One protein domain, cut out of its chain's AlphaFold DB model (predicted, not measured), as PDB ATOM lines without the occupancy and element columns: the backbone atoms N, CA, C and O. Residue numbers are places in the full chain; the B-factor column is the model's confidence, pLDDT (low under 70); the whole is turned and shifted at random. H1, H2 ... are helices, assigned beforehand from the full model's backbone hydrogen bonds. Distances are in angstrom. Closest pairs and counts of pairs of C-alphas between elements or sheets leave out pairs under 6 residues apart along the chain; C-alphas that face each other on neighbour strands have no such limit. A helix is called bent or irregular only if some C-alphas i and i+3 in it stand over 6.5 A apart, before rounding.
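AT A GLANCE: This is residues 69 to 177 of the 201 residues of an uncharacterized protein of Streptomyces sp. MUSC 14 (UniProt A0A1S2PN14). A helical hairpin of two long helices, H4 and H5, has the short H1 beside H4, while H2 and H3 reach away from H4 as a two-helix arm whose far end is the loop of residues 96 to 103. The printed part has 109 residues with five named helices, H1 to H5 in order, no named strand, and is all helix. It is compact, with a radius of gyration of the C-alphas of 14.9 A and spans of 50 by 37 by 23 A.

IN THESE COORDINATES: H1 is residues 72 to 79, from C-alpha 72 at (108.246, 143.146, 177.321). H2 is residues 83 to 95, 18.1 A long, and H3 residues 104 to 116, 18.7 A. H4 is residues 132 to 151, 28.5 A, and only just irregular: C-alphas 146 and 149 are 6.8 A apart. H5 is residues 156 to 175, 29.3 A, ending at C-alpha 175 (131.207, 129.694, 185.329).

HOW THE PARTS SIT: H4 is the hub. It touches H5 at a shallow tilt of 6 degrees, opposite ways, a hairpin whose closest C-alphas, Glu 134 and Ile 174, are 5.4 A apart. H1 touches H4 at 10 degrees, shallow, opposite ways, closest at C-alphas 72 and 151, 6.0 A. H2, with residues 83 to 87 alone, touches H4 about perpendicular at 74 degrees, closest at C-alphas 83 and 137, 6.4 A. H3 only just touches H4, with 3 pairs of C-alphas within 8 A, through residue 116 alone. H3 and H5 are apart. Every O i to N i+4 pair is within hydrogen-bond range in H1, H2, H3 and H5, and 13 of 16 in H4.

THE WHOLE: The C-alphas of Thr 102 and Val 177 are farthest apart, 50.5 A. The printed part has no cut. The link from H3 to H4, residues 117 to 131, is long. Mean pLDDT of the printed part is 82.5; residues 97 to 102, 124 to 130 and 175 to 177 are under 70.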
ATOM      1  N   ASN A  69     111.879 147.826 168.195       84.56
ATOM      2  CA  ASN A  69     111.073 147.924 169.405       84.56
ATOM      3  C   ASN A  69     110.606 146.531 169.836       84.56
ATOM      4  O   ASN A  69     109.975 145.822 169.056       84.56
ATOM      5  N   PHE A  70     110.863 146.176 171.092       84.94
ATOM      6  CA  PHE A  70     110.408 144.923 171.688       84.94
ATOM      7  C   PHE A  70     109.254 145.188 172.649       84.94
ATOM      8  O   PHE A  70     109.306 146.121 173.456       84.94
ATOM      9  N   ASP A  71     108.227 144.342 172.607       87.19
ATOM     10  CA  ASP A  71     107.336 144.207 173.750       87.19
ATOM     11  C   ASP A  71     108.053 143.468 174.894       87.19
ATOM     12  O   ASP A  71     108.998 142.703 174.683       87.19
ATOM     13  N   GLU A  72     107.605 143.704 176.127       85.00
ATOM     14  CA  GLU A  72     108.246 143.146 177.321       85.00
ATOM     15  C   GLU A  72     108.236 141.607 177.338       85.00
ATOM     16  O   GLU A  72     109.182 140.994 177.834       85.00
ATOM     17  N   GLY A  73     107.197 140.975 176.785       84.75
ATOM     18  CA  GLY A  73     107.076 139.520 176.730       84.75
ATOM     19  C   GLY A  73     108.105 138.899 175.787       84.75
ATOM     20  O   GLY A  73     108.839 137.998 176.194       84.75
ATOM     21  N   MET A  74     108.200 139.419 174.563       84.50
ATOM     22  CA  MET A  74     109.190 139.000 173.569       84.50
ATOM     23  C   MET A  74     110.615 139.253 174.059       84.50
ATOM     24  O   MET A  74     111.463 138.366 173.982       84.50
ATOM     25  N   TYR A  75     110.871 140.434 174.629       91.44
ATOM     26  CA  TYR A  75     112.168 140.754 175.220       91.44
ATOM     27  C   TYR A  75     112.568 139.731 176.286       91.44
ATOM     28  O   TYR A  75     113.658 139.168 176.214       91.44
ATOM     29  N   LYS A  76     111.682 139.444 177.249       89.75
ATOM     30  CA  LYS A  76     111.948 138.471 178.318       89.75
ATOM     31  C   LYS A  76     112.153 137.058 177.787       89.75
ATOM     32  O   LYS A  76     112.991 136.341 178.324       89.75
ATOM     33  N   ALA A  77     111.417 136.664 176.746       89.12
ATOM     34  CA  ALA A  77     111.589 135.365 176.107       89.12
ATOM     35  C   ALA A  77     112.994 135.224 175.506       89.12
ATOM     36  O   ALA A  77     113.669 134.239 175.784       89.12
ATOM     37  N   VAL A  78     113.462 136.228 174.757       90.12
ATOM     38  CA  VAL A  78     114.805 136.229 174.152       90.12
ATOM     39  C   VAL A  78     115.904 136.362 175.211       90.12
ATOM     40  O   VAL A  78     116.860 135.590 175.218       90.12
ATOM     41  N   ALA A  79     115.762 137.303 176.147       91.75
ATOM     42  CA  ALA A  79     116.734 137.542 177.214       91.75
ATOM     43  C   ALA A  79     116.883 136.339 178.165       91.75
ATOM     44  O   ALA A  79     117.959 136.120 178.719       91.75
ATOM     45  N   GLY A  80     115.811 135.563 178.352       89.25
ATOM     46  CA  GLY A  80     115.768 134.393 179.230       89.25
ATOM     47  C   GLY A  80     116.269 133.087 178.608       89.25
ATOM     48  O   GLY A  80     116.295 132.078 179.310       89.25
ATOM     49  N   MET A  81     116.651 133.076 177.328       88.94
ATOM     50  CA  MET A  81     117.230 131.893 176.684       88.94
ATOM     51  C   MET A  81     118.540 131.483 177.357       88.94
ATOM     52  O   MET A  81     119.294 132.324 177.856       88.94
ATOM     53  N   ASP A  82     118.855 130.189 177.323       91.25
ATOM     54  CA  ASP A  82     120.221 129.761 177.600       91.25
ATOM     55  C   ASP A  82     121.181 130.373 176.562       91.25
ATOM     56  O   ASP A  82     120.791 130.706 175.436       91.25
ATOM     57  N   ASN A  83     122.444 130.554 176.950       87.69
ATOM     58  CA  ASN A  83     123.403 131.288 176.129       87.69
ATOM     59  C   ASN A  83     123.601 130.666 174.739       87.69
ATOM     60  O   ASN A  83     123.750 131.393 173.761       87.69
ATOM     61  N   GLN A  84     123.551 129.337 174.629       87.12
ATOM     62  CA  GLN A  84     123.727 128.659 173.350       87.12
ATOM     63  C   GLN A  84     122.544 128.932 172.415       87.12
ATOM     64  O   GLN A  84     122.762 129.320 171.266       87.12
ATOM     65  N   SER A  85     121.310 128.796 172.910       84.88
ATOM     66  CA  SER A  85     120.098 129.106 172.140       84.88
ATOM     67  C   SER A  85     120.054 130.570 171.700       84.88
ATOM     68  O   SER A  85     119.727 130.863 170.548       84.88
ATOM     69  N   PHE A  86     120.457 131.492 172.581       92.81
ATOM     70  CA  PHE A  86     120.556 132.912 172.248       92.81
ATOM     71  C   PHE A  86     121.553 133.173 171.107       92.81
ATOM     72  O   PHE A  86     121.241 133.896 170.161       92.81
ATOM     73  N   ILE A  87     122.748 132.574 171.164       90.00
ATOM     74  CA  ILE A  87     123.775 132.755 170.127       90.00
ATOM     75  C   ILE A  87     123.326 132.164 168.792       90.00
ATOM     76  O   ILE A  87     123.510 132.800 167.756       90.00
ATOM     77  N   THR A  88     122.690 130.991 168.808       85.62
ATOM     78  CA  THR A  88     122.114 130.385 167.603       85.62
ATOM     79  C   THR A  88     121.065 131.298 166.970       85.62
ATOM     80  O   THR A  88     121.148 131.578 165.774       85.62
ATOM     81  N   LEU A  89     120.128 131.828 167.764       87.00
ATOM     82  CA  LEU A  89     119.128 132.790 167.295       87.00
ATOM     83  C   LEU A  89     119.783 134.037 166.690       87.00
ATOM     84  O   LEU A  89     119.447 134.437 165.574       87.00
ATOM     85  N   ARG A  90     120.728 134.647 167.413       89.88
ATOM     86  CA  ARG A  90     121.442 135.842 166.955       89.88
ATOM     87  C   ARG A  90     122.114 135.598 165.611       89.88
ATOM     88  O   ARG A  90     121.949 136.395 164.695       89.88
ATOM     89  N   ASN A  91     122.880 134.520 165.490       85.75
ATOM     90  CA  ASN A  91     123.649 134.255 164.279       85.75
ATOM     91  C   ASN A  91     122.726 133.939 163.097       85.75
ATOM     92  O   ASN A  91     122.994 134.391 161.988       85.75
ATOM     93  N   ALA A  92     121.599 133.260 163.336       82.50
ATOM     94  CA  ALA A  92     120.569 133.076 162.319       82.50
ATOM     95  C   ALA A  92     120.031 134.424 161.816       82.50
ATOM     96  O   ALA A  92     120.020 134.655 160.610       82.50
ATOM     97  N   LEU A  93     119.664 135.336 162.722       82.75
ATOM     98  CA  LEU A  93     119.165 136.671 162.370       82.75
ATOM     99  C   LEU A  93     120.202 137.514 161.620       82.75
ATOM    100  O   LEU A  93     119.861 138.155 160.632       82.75
ATOM    101  N   LEU A  94     121.463 137.501 162.058       83.00
ATOM    102  CA  LEU A  94     122.534 138.270 161.415       83.00
ATOM    103  C   LEU A  94     122.966 137.683 160.064       83.00
ATOM    104  O   LEU A  94     123.427 138.417 159.199       83.00
ATOM    105  N   SER A  95     122.791 136.374 159.853       78.12
ATOM    106  CA  SER A  95     123.087 135.724 158.570       78.12
ATOM    107  C   SER A  95     122.044 136.001 157.482       78.12
ATOM    108  O   SER A  95     122.302 135.758 156.300       78.12
ATOM    109  N   GLN A  96     120.859 136.489 157.863       73.94
ATOM    110  CA  GLN A  96     119.820 136.845 156.907       73.94
ATOM    111  C   GLN A  96     120.277 138.070 156.117       73.94
ATOM    112  O   GLN A  96     120.429 139.161 156.661       73.94
ATOM    113  N   ASN A  97     120.474 137.889 154.812       65.31
ATOM    114  CA  ASN A  97     120.521 139.014 153.891       65.31
ATOM    115  C   ASN A  97     119.075 139.464 153.667       65.31
ATOM    116  O   ASN A  97     118.319 138.692 153.071       65.31
ATOM    117  N   PRO A  98     118.667 140.661 154.119       60.03
ATOM    118  CA  PRO A  98     117.355 141.176 153.769       60.03
ATOM    119  C   PRO A  98     117.305 141.303 152.245       60.03
ATOM    120  O   PRO A  98     118.079 142.061 151.653       60.03
ATOM    121  N   ASP A  99     116.453 140.506 151.598       53.75
ATOM    122  CA  ASP A  99     116.349 140.472 150.140       53.75
ATOM    123  C   ASP A  99     115.722 141.796 149.673       53.75
ATOM    124  O   ASP A  99     114.514 142.036 149.746       53.75
ATOM    125  N   ALA A 100     116.601 142.734 149.325       48.91
ATOM    126  CA  ALA A 100     116.330 144.166 149.334       48.91
ATOM    127  C   ALA A 100     115.484 144.661 148.152       48.91
ATOM    128  O   ALA A 100     115.047 145.812 148.158       48.91
ATOM    129  N   GLU A 101     115.269 143.843 147.122       56.22
ATOM    130  CA  GLU A 101     114.729 144.337 145.850       56.22
ATOM    131  C   GLU A 101     113.200 144.435 145.801       56.22
ATOM    132  O   GLU A 101     112.659 145.083 144.906       56.22
ATOM    133  N   THR A 102     112.478 143.855 146.765       57.78
ATOM    134  CA  THR A 102     111.005 143.799 146.711       57.78
ATOM    135  C   THR A 102     110.283 144.598 147.792       57.78
ATOM    136  O   THR A 102     109.139 144.992 147.557       57.78
ATOM    137  N   ASN A 103     110.903 144.897 148.944       71.00
ATOM    138  CA  ASN A 103     110.235 145.667 150.001       71.00
ATOM    139  C   ASN A 103     111.203 146.457 150.917       71.00
ATOM    140  O   ASN A 103     111.740 145.906 151.882       71.00
ATOM    141  N   PRO A 104     111.379 147.770 150.673       76.81
ATOM    142  CA  PRO A 104     112.223 148.637 151.498       76.81
ATOM    143  C   PRO A 104     111.808 148.725 152.974       76.81
ATOM    144  O   PRO A 104     112.672 148.863 153.837       76.81
ATOM    145  N   GLU A 105     110.512 148.629 153.286       75.88
ATOM    146  CA  GLU A 105     110.032 148.687 154.673       75.88
ATOM    147  C   GLU A 105     110.400 147.421 155.453       75.88
ATOM    148  O   GLU A 105     110.729 147.500 156.636       75.88
ATOM    149  N   LEU A 106     110.352 146.255 154.800       72.44
ATOM    150  CA  LEU A 106     110.787 145.000 155.418       72.44
ATOM    151  C   LEU A 106     112.292 145.014 155.658       72.44
ATOM    152  O   LEU A 106     112.718 144.725 156.769       72.44
ATOM    153  N   ARG A 107     113.075 145.483 154.681       80.75
ATOM    154  CA  ARG A 107     114.519 145.659 154.859       80.75
ATOM    155  C   ARG A 107     114.845 146.539 156.065       80.75
ATOM    156  O   ARG A 107     115.712 146.182 156.851       80.75
ATOM    157  N   GLN A 108     114.166 147.677 156.217       81.81
ATOM    158  CA  GLN A 108     114.407 148.555 157.361       81.81
ATOM    159  C   GLN A 108     114.087 147.850 158.687       81.81
ATOM    160  O   GLN A 108     114.867 147.950 159.629       81.81
ATOM    161  N   LYS A 109     112.974 147.114 158.764       79.62
ATOM    162  CA  LYS A 109     112.598 146.364 159.973       79.62
ATOM    163  C   LYS A 109     113.581 145.245 160.302       79.62
ATOM    164  O   LYS A 109     113.889 145.043 161.474       79.62
ATOM    165  N   ASP A 110     114.083 144.551 159.287       83.12
ATOM    166  CA  ASP A 110     115.094 143.510 159.456       83.12
ATOM    167  C   ASP A 110     116.415 144.120 159.938       83.12
ATOM    168  O   ASP A 110     117.017 143.616 160.883       83.12
ATOM    169  N   GLU A 111     116.828 145.258 159.369       86.19
ATOM    170  CA  GLU A 111     118.009 145.992 159.827       86.19
ATOM    171  C   GLU A 111     117.837 146.474 161.279       86.19
ATOM    172  O   GLU A 111     118.733 146.264 162.093       86.19
ATOM    173  N   GLU A 112     116.691 147.058 161.644       87.75
ATOM    174  CA  GLU A 112     116.365 147.448 163.026       87.75
ATOM    175  C   GLU A 112     116.450 146.244 163.981       87.75
ATOM    176  O   GLU A 112     117.040 146.341 165.062       87.75
ATOM    177  N   LEU A 113     115.911 145.089 163.580       86.94
ATOM    178  CA  LEU A 113     115.985 143.861 164.367       86.94
ATOM    179  C   LEU A 113     117.432 143.390 164.534       86.94
ATOM    180  O   LEU A 113     117.849 143.101 165.652       86.94
ATOM    181  N   GLN A 114     118.220 143.368 163.460       87.88
ATOM    182  CA  GLN A 114     119.630 142.982 163.502       87.88
ATOM    183  C   GLN A 114     120.469 143.934 164.372       87.88
ATOM    184  O   GLN A 114     121.326 143.463 165.123       87.88
ATOM    185  N   ARG A 115     120.198 145.252 164.354       88.56
ATOM    186  CA  ARG A 115     120.854 146.232 165.252       88.56
ATOM    187  C   ARG A 115     120.600 145.930 166.721       88.56
ATOM    188  O   ARG A 115     121.489 146.139 167.540       88.56
ATOM    189  N   SER A 116     119.426 145.412 167.073       90.62
ATOM    190  CA  SER A 116     119.117 145.055 168.463       90.62
ATOM    191  C   SER A 116     119.968 143.902 169.005       90.62
ATOM    192  O   SER A 116     120.093 143.773 170.218       90.62
ATOM    193  N   PHE A 117     120.591 143.100 168.131       91.50
ATOM    194  CA  PHE A 117     121.546 142.042 168.490       91.50
ATOM    195  C   PHE A 117     123.016 142.464 168.320       91.50
ATOM    196  O   PHE A 117     123.925 141.619 168.337       91.50
ATOM    197  N   TYR A 118     123.259 143.767 168.151       88.81
ATOM    198  CA  TYR A 118     124.597 144.334 168.199       88.81
ATOM    199  C   TYR A 118     125.293 143.967 169.514       88.81
ATOM    200  O   TYR A 118     124.684 143.953 170.582       88.81
ATOM    201  N   SER A 119     126.586 143.675 169.418       88.69
ATOM    202  CA  SER A 119     127.433 143.416 170.572       88.69
ATOM    203  C   SER A 119     128.865 143.787 170.236       88.69
ATOM    204  O   SER A 119     129.374 143.422 169.172       88.69
ATOM    205  N   ASN A 120     129.516 144.472 171.172       81.94
ATOM    206  CA  ASN A 120     130.946 144.742 171.136       81.94
ATOM    207  C   ASN A 120     131.742 143.778 172.042       81.94
ATOM    208  O   ASN A 120     132.962 143.906 172.161       81.94
ATOM    209  N   GLY A 121     131.069 142.790 172.637       81.12
ATOM    210  CA  GLY A 121     131.658 141.750 173.468       81.12
ATOM    211  C   GLY A 121     132.024 142.262 174.858       81.12
ATOM    212  O   GLY A 121     131.496 143.255 175.349       81.12
ATOM    213  N   CYS A 122     132.953 141.582 175.532       78.25
ATOM    214  CA  CYS A 122     133.353 141.970 176.885       78.25
ATOM    215  C   CYS A 122     134.196 143.262 176.866       78.25
ATOM    216  O   CYS A 122     135.429 143.230 176.817       78.25
ATOM    217  N   THR A 123     133.525 144.413 176.905       71.81
ATOM    218  CA  THR A 123     134.168 145.732 176.897       71.81
ATOM    219  C   THR A 123     135.173 145.864 178.050       71.81
ATOM    220  O   THR A 123     134.879 145.533 179.197       71.81
ATOM    221  N   GLY A 124     136.374 146.372 177.754       64.06
ATOM    222  CA  GLY A 124     137.438 146.580 178.748       64.06
ATOM    223  C   GLY A 124     138.312 145.353 179.023       64.06
ATOM    224  O   GLY A 124     139.256 145.446 179.806       64.06
ATOM    225  N   VAL A 125     138.050 144.227 178.353       60.91
ATOM    226  CA  VAL A 125     138.811 142.986 178.510       60.91
ATOM    227  C   VAL A 125     139.448 142.624 177.170       60.91
ATOM    228  O   VAL A 125     138.748 142.572 176.160       60.91
ATOM    229  N   PRO A 126     140.770 142.380 177.105       55.50
ATOM    230  CA  PRO A 126     141.402 141.975 175.857       55.50
ATOM    231  C   PRO A 126     140.784 140.678 175.318       55.50
ATOM    232  O   PRO A 126     140.791 139.657 175.998       55.50
ATOM    233  N   GLY A 127     140.309 140.683 174.070       58.47
ATOM    234  CA  GLY A 127     139.685 139.497 173.466       58.47
ATOM    235  C   GLY A 127     140.587 138.256 173.436       58.47
ATOM    236  O   GLY A 127     140.095 137.136 173.458       58.47
ATOM    237  N   SER A 128     141.912 138.433 173.461       59.03
ATOM    238  CA  SER A 128     142.887 137.335 173.492       59.03
ATOM    239  C   SER A 128     142.900 136.526 174.793       59.03
ATOM    240  O   SER A 128     143.501 135.453 174.813       59.03
ATOM    241  N   VAL A 129     142.294 137.032 175.872       64.56
ATOM    242  CA  VAL A 129     142.229 136.330 177.166       64.56
ATOM    243  C   VAL A 129     140.867 135.698 177.438       64.56
ATOM    244  O   VAL A 129     140.713 135.034 178.457       64.56
ATOM    245  N   LEU A 130     139.900 135.899 176.542       67.38
ATOM    246  CA  LEU A 130     138.549 135.379 176.677       67.38
ATOM    247  C   LEU A 130     138.410 134.067 175.914       67.38
ATOM    248  O   LEU A 130     138.829 133.925 174.766       67.38
ATOM    249  N   THR A 131     137.759 133.108 176.549       78.94
ATOM    250  CA  THR A 131     137.215 131.937 175.876       78.94
ATOM    251  C   THR A 131     136.032 132.340 174.987       78.94
ATOM    252  O   THR A 131     135.403 133.391 175.156       78.94
ATOM    253  N   GLN A 132     135.674 131.471 174.038       80.88
ATOM    254  CA  GLN A 132     134.478 131.684 173.217       80.88
ATOM    255  C   GLN A 132     133.200 131.700 174.069       80.88
ATOM    256  O   GLN A 132     132.281 132.456 173.772       80.88
ATOM    257  N   GLN A 133     133.151 130.898 175.137       81.69
ATOM    258  CA  GLN A 133     132.025 130.879 176.069       81.69
ATOM    259  C   GLN A 133     131.870 132.227 176.782       81.69
ATOM    260  O   GLN A 133     130.769 132.765 176.831       81.69
ATOM    261  N   GLU A 134     132.964 132.811 177.275       81.44
ATOM    262  CA  GLU A 134     132.935 134.138 177.905       81.44
ATOM    263  C   GLU A 134     132.531 135.229 176.910       81.44
ATOM    264  O   GLU A 134     131.715 136.090 177.229       81.44
ATOM    265  N   THR A 135     133.032 135.149 175.675       83.81
ATOM    266  CA  THR A 135     132.637 136.069 174.600       83.81
ATOM    267  C   THR A 135     131.135 135.977 174.324       83.81
ATOM    268  O   THR A 135     130.449 136.995 174.298       83.81
ATOM    269  N   ASN A 136     130.596 134.765 174.185       88.88
ATOM    270  CA  ASN A 136     129.168 134.539 173.966       88.88
ATOM    271  C   ASN A 136     128.306 135.018 175.146       88.88
ATOM    272  O   ASN A 136     127.210 135.542 174.939       88.88
ATOM    273  N   ALA A 137     128.794 134.870 176.380       89.25
ATOM    274  CA  ALA A 137     128.117 135.375 177.567       89.25
ATOM    275  C   ALA A 137     128.001 136.907 177.535       89.25
ATOM    276  O   ALA A 137     126.923 137.445 177.787       89.25
ATOM    277  N   CYS A 138     129.075 137.600 177.150       89.44
ATOM    278  CA  CYS A 138     129.054 139.051 176.965       89.44
ATOM    279  C   CYS A 138     128.142 139.482 175.811       89.44
ATOM    280  O   CYS A 138     127.418 140.458 175.950       89.44
ATOM    281  N   ILE A 139     128.085 138.725 174.710       92.00
ATOM    282  CA  ILE A 139     127.158 139.025 173.605       92.00
ATOM    283  C   ILE A 139     125.692 138.992 174.072       92.00
ATOM    284  O   ILE A 139     124.898 139.854 173.698       92.00
ATOM    285  N   GLN A 140     125.318 138.025 174.913       93.38
ATOM    286  CA  GLN A 140     123.966 137.973 175.480       93.38
ATOM    287  C   GLN A 140     123.709 139.097 176.496       93.38
ATOM    288  O   GLN A 140     122.603 139.637 176.558       93.38
ATOM    289  N   HIS A 141     124.725 139.466 177.280       93.94
ATOM    290  CA  HIS A 141     124.661 140.606 178.197       93.94
ATOM    291  C   HIS A 141     124.410 141.923 177.444       93.94
ATOM    292  O   HIS A 141     123.483 142.660 177.795       93.94
ATOM    293  N   ASP A 142     125.131 142.151 176.345       92.50
ATOM    294  CA  ASP A 142     124.993 143.341 175.499       92.50
ATOM    295  C   ASP A 142     123.582 143.495 174.926       92.50
ATOM    296  O   ASP A 142     123.064 144.610 174.875       92.50
ATOM    297  N   PHE A 143     122.911 142.400 174.551       94.38
ATOM    298  CA  PHE A 143     121.521 142.455 174.079       94.38
ATOM    299  C   PHE A 143     120.591 143.077 175.125       94.38
ATOM    300  O   PHE A 143     119.790 143.960 174.812       94.38
ATOM    301  N   ARG A 144     120.724 142.673 176.393       94.44
ATOM    302  CA  ARG A 144     119.902 143.209 177.486       94.44
ATOM    303  C   ARG A 144     120.218 144.675 177.763       94.44
ATOM    304  O   ARG A 144     119.307 145.470 177.983       94.44
ATOM    305  N   TYR A 145     121.488 145.064 177.667       91.31
ATOM    306  CA  TYR A 145     121.913 146.459 177.817       91.31
ATOM    307  C   TYR A 145     121.522 147.349 176.629       91.31
ATOM    308  O   TYR A 145     121.306 148.548 176.815       91.31
ATOM    309  N   THR A 146     121.376 146.766 175.442       89.56
ATOM    310  CA  THR A 146     120.975 147.450 174.208       89.56
ATOM    311  C   THR A 146     119.457 147.629 174.130       89.56
ATOM    312  O   THR A 146     118.971 148.719 173.833       89.56
ATOM    313  N   VAL A 147     118.690 146.578 174.429       91.56
ATOM    314  CA  VAL A 147     117.231 146.540 174.228       91.56
ATOM    315  C   VAL A 147     116.453 146.896 175.497       91.56
ATOM    316  O   VAL A 147     115.457 147.621 175.432       91.56
ATOM    317  N   GLY A 148     116.917 146.444 176.666       91.31
ATOM    318  CA  GLY A 148     116.245 146.629 177.954       91.31
ATOM    319  C   GLY A 148     115.876 148.086 178.280       91.31
ATOM    320  O   GLY A 148     114.737 148.328 178.692       91.31
ATOM    321  N   PRO A 149     116.749 149.091 178.052       90.25
ATOM    322  CA  PRO A 149     116.409 150.493 178.303       90.25
ATOM    323  C   PRO A 149     115.179 150.991 177.534       90.25
ATOM    324  O   PRO A 149     114.412 151.788 178.073       90.25
ATOM    325  N   ASN A 150     114.959 150.502 176.310       87.94
ATOM    326  CA  ASN A 150     113.809 150.890 175.491       87.94
ATOM    327  C   ASN A 150     112.526 150.200 175.970       87.94
ATOM    328  O   ASN A 150     111.479 150.841 176.070       87.94
ATOM    329  N   VAL A 151     112.619 148.919 176.339       90.56
ATOM    330  CA  VAL A 151     111.497 148.128 176.877       90.56
ATOM    331  C   VAL A 151     110.998 148.717 178.197       90.56
ATOM    332  O   VAL A 151     109.801 148.934 178.386       90.56
ATOM    333  N   TYR A 152     111.921 149.048 179.102       92.31
ATOM    334  CA  TYR A 152     111.603 149.548 180.439       92.31
ATOM    335  C   TYR A 152     111.637 151.076 180.554       92.31
ATOM    336  O   TYR A 152     111.619 151.607 181.665       92.31
ATOM    337  N   ALA A 153     111.614 151.810 179.436       89.38
ATOM    338  CA  ALA A 153     111.662 153.277 179.433       89.38
ATOM    339  C   ALA A 153     110.564 153.918 180.306       89.38
ATOM    340  O   ALA A 153     110.756 154.981 180.894       89.38
ATOM    341  N   ARG A 154     109.403 153.256 180.415       90.56
ATOM    342  CA  ARG A 154     108.256 153.700 181.227       90.56
ATOM    343  C   ARG A 154     108.240 153.131 182.651       90.56
ATOM    344  O   ARG A 154     107.404 153.549 183.445       90.56
ATOM    345  N   ASN A 155     109.135 152.197 182.977       91.94
ATOM    346  CA  ASN A 155     109.261 151.588 184.302       91.94
ATOM    347  C   ASN A 155     110.746 151.416 184.696       91.94
ATOM    348  O   ASN A 155     111.289 150.311 184.622       91.94
ATOM    349  N   PRO A 156     111.414 152.498 185.138       90.31
ATOM    350  CA  PRO A 156     112.848 152.476 185.431       90.31
ATOM    351  C   PRO A 156     113.257 151.496 186.536       90.31
ATOM    352  O   PRO A 156     114.375 150.990 186.510       90.31
ATOM    353  N   GLU A 157     112.374 151.207 187.498       91.62
ATOM    354  CA  GLU A 157     112.658 150.229 188.556       91.62
ATOM    355  C   GLU A 157     112.718 148.801 188.001       91.62
ATOM    356  O   GLU A 157     113.643 148.058 188.326       91.62
ATOM    357  N   ALA A 158     111.812 148.440 187.083       90.38
ATOM    358  CA  ALA A 158     111.913 147.175 186.353       90.38
ATOM    359  C   ALA A 158     113.182 147.120 185.486       90.38
ATOM    360  O   ALA A 158     113.851 146.092 185.455       90.38
ATOM    361  N   GLY A 159     113.572 148.239 184.864       90.31
ATOM    362  CA  GLY A 159     114.825 148.330 184.107       90.31
ATOM    363  C   GLY A 159     116.082 148.145 184.966       90.31
ATOM    364  O   GLY A 159     117.050 147.534 184.522       90.31
ATOM    365  N   LYS A 160     116.085 148.626 186.217       90.50
ATOM    366  CA  LYS A 160     117.185 148.368 187.167       90.50
ATOM    367  C   LYS A 160     117.256 146.895 187.565       90.50
ATOM    368  O   LYS A 160     118.351 146.341 187.606       90.50
ATOM    369  N   ALA A 161     116.108 146.279 187.851       90.94
ATOM    370  CA  ALA A 161     116.041 144.855 188.170       90.94
ATOM    371  C   ALA A 161     116.538 144.001 186.993       90.94
ATOM    372  O   ALA A 161     117.348 143.101 187.182       90.94
ATOM    373  N   ASP A 162     116.138 144.356 185.771       92.56
ATOM    374  CA  ASP A 162     116.580 143.687 184.552       92.56
ATOM    375  C   ASP A 162     118.096 143.797 184.331       92.56
ATOM    376  O   ASP A 162     118.743 142.800 184.019       92.56
ATOM    377  N   LYS A 163     118.693 144.971 184.574       90.44
ATOM    378  CA  LYS A 163     120.156 145.130 184.535       90.44
ATOM    379  C   LYS A 163     120.866 144.233 185.548       90.44
ATOM    380  O   LYS A 163     121.815 143.548 185.185       90.44
ATOM    381  N   ALA A 164     120.382 144.193 186.788       87.50
ATOM    382  CA  ALA A 164     120.952 143.318 187.813       87.50
ATOM    383  C   ALA A 164     120.837 141.833 187.425       87.50
ATOM    384  O   ALA A 164     121.763 141.050 187.641       87.50
ATOM    385  N   ASP A 165     119.722 141.447 186.805       90.56
ATOM    386  CA  ASP A 165     119.540 140.106 186.262       90.56
ATOM    387  C   ASP A 165     120.469 139.819 185.076       90.56
ATOM    388  O   ASP A 165     120.882 138.672 184.913       90.56
ATOM    389  N   ALA A 166     120.798 140.813 184.248       91.12
ATOM    390  CA  ALA A 166     121.751 140.669 183.146       91.12
ATOM    391  C   ALA A 166     123.169 140.432 183.672       91.12
ATOM    392  O   ALA A 166     123.839 139.500 183.230       91.12
ATOM    393  N   ASP A 167     123.597 141.207 184.667       87.12
ATOM    394  CA  ASP A 167     124.914 141.051 185.293       87.12
ATOM    395  C   ASP A 167     125.043 139.692 186.003       87.12
ATOM    396  O   ASP A 167     126.079 139.029 185.918       87.12
ATOM    397  N   ARG A 168     123.969 139.239 186.664       86.56
ATOM    398  CA  ARG A 168     123.898 137.901 187.265       86.56
ATOM    399  C   ARG A 168     123.999 136.801 186.209       86.56
ATOM    400  O   ARG A 168     124.824 135.906 186.357       86.56
ATOM    401  N   GLN A 169     123.213 136.896 185.136       90.12
ATOM    402  CA  GLN A 169     123.230 135.938 184.026       90.12
ATOM    403  C   GLN A 169     124.608 135.860 183.353       90.12
ATOM    404  O   GLN A 169     125.061 134.770 183.016       90.12
ATOM    405  N   LEU A 170     125.305 136.991 183.202       88.38
ATOM    406  CA  LEU A 170     126.686 137.025 182.723       88.38
ATOM    407  C   LEU A 170     127.614 136.216 183.642       88.38
ATOM    408  O   LEU A 170     128.383 135.383 183.164       88.38
ATOM    409  N   GLY A 171     127.518 136.428 184.959       81.00
ATOM    410  CA  GLY A 171     128.285 135.671 185.950       81.00
ATOM    411  C   GLY A 171     127.999 134.166 185.907       81.00
ATOM    412  O   GLY A 171     128.935 133.365 185.927       81.00
ATOM    413  N   ASP A 172     126.727 133.786 185.789       84.12
ATOM    414  CA  ASP A 172     126.298 132.387 185.703       84.12
ATOM    415  C   ASP A 172     126.823 131.714 184.420       84.12
ATOM    416  O   ASP A 172     127.394 130.621 184.484       84.12
ATOM    417  N   ASN A 173     126.721 132.394 183.273       81.56
ATOM    418  CA  ASN A 173     127.178 131.896 181.969       81.56
ATOM    419  C   ASN A 173     128.704 131.693 181.888       81.56
ATOM    420  O   ASN A 173     129.173 130.838 181.131       81.56
ATOM    421  N   ILE A 174     129.483 132.465 182.650       78.38
ATOM    422  CA  ILE A 174     130.955 132.423 182.635       78.38
ATOM    423  C   ILE A 174     131.527 131.318 183.537       78.38
ATOM    424  O   ILE A 174     132.663 130.889 183.347       78.38
ATOM    425  N   GLY A 175     130.753 130.798 184.485       62.81
ATOM    426  CA  GLY A 175     131.207 129.694 185.329       62.81
ATOM    427  C   GLY A 175     130.550 129.703 186.693       62.81
ATOM    428  O   GLY A 175     131.267 129.740 187.690       62.81
ATOM    429  N   GLY A 176     129.208 129.725 186.707       50.41
ATOM    430  CA  GLY A 176     128.356 129.760 187.894       50.41
ATOM    431  C   GLY A 176     129.029 129.223 189.158       50.41
ATOM    432  O   GLY A 176     129.339 128.044 189.247       50.41
ATOM    433  N   VAL A 177     129.244 130.119 190.126       41.84
ATOM    434  CA  VAL A 177     129.785 129.840 191.467       41.84
ATOM    435  C   VAL A 177     131.125 129.067 191.461       41.84
ATOM    436  O   VAL A 177     131.153 127.851 191.567       41.84
TER     437      VAL A 177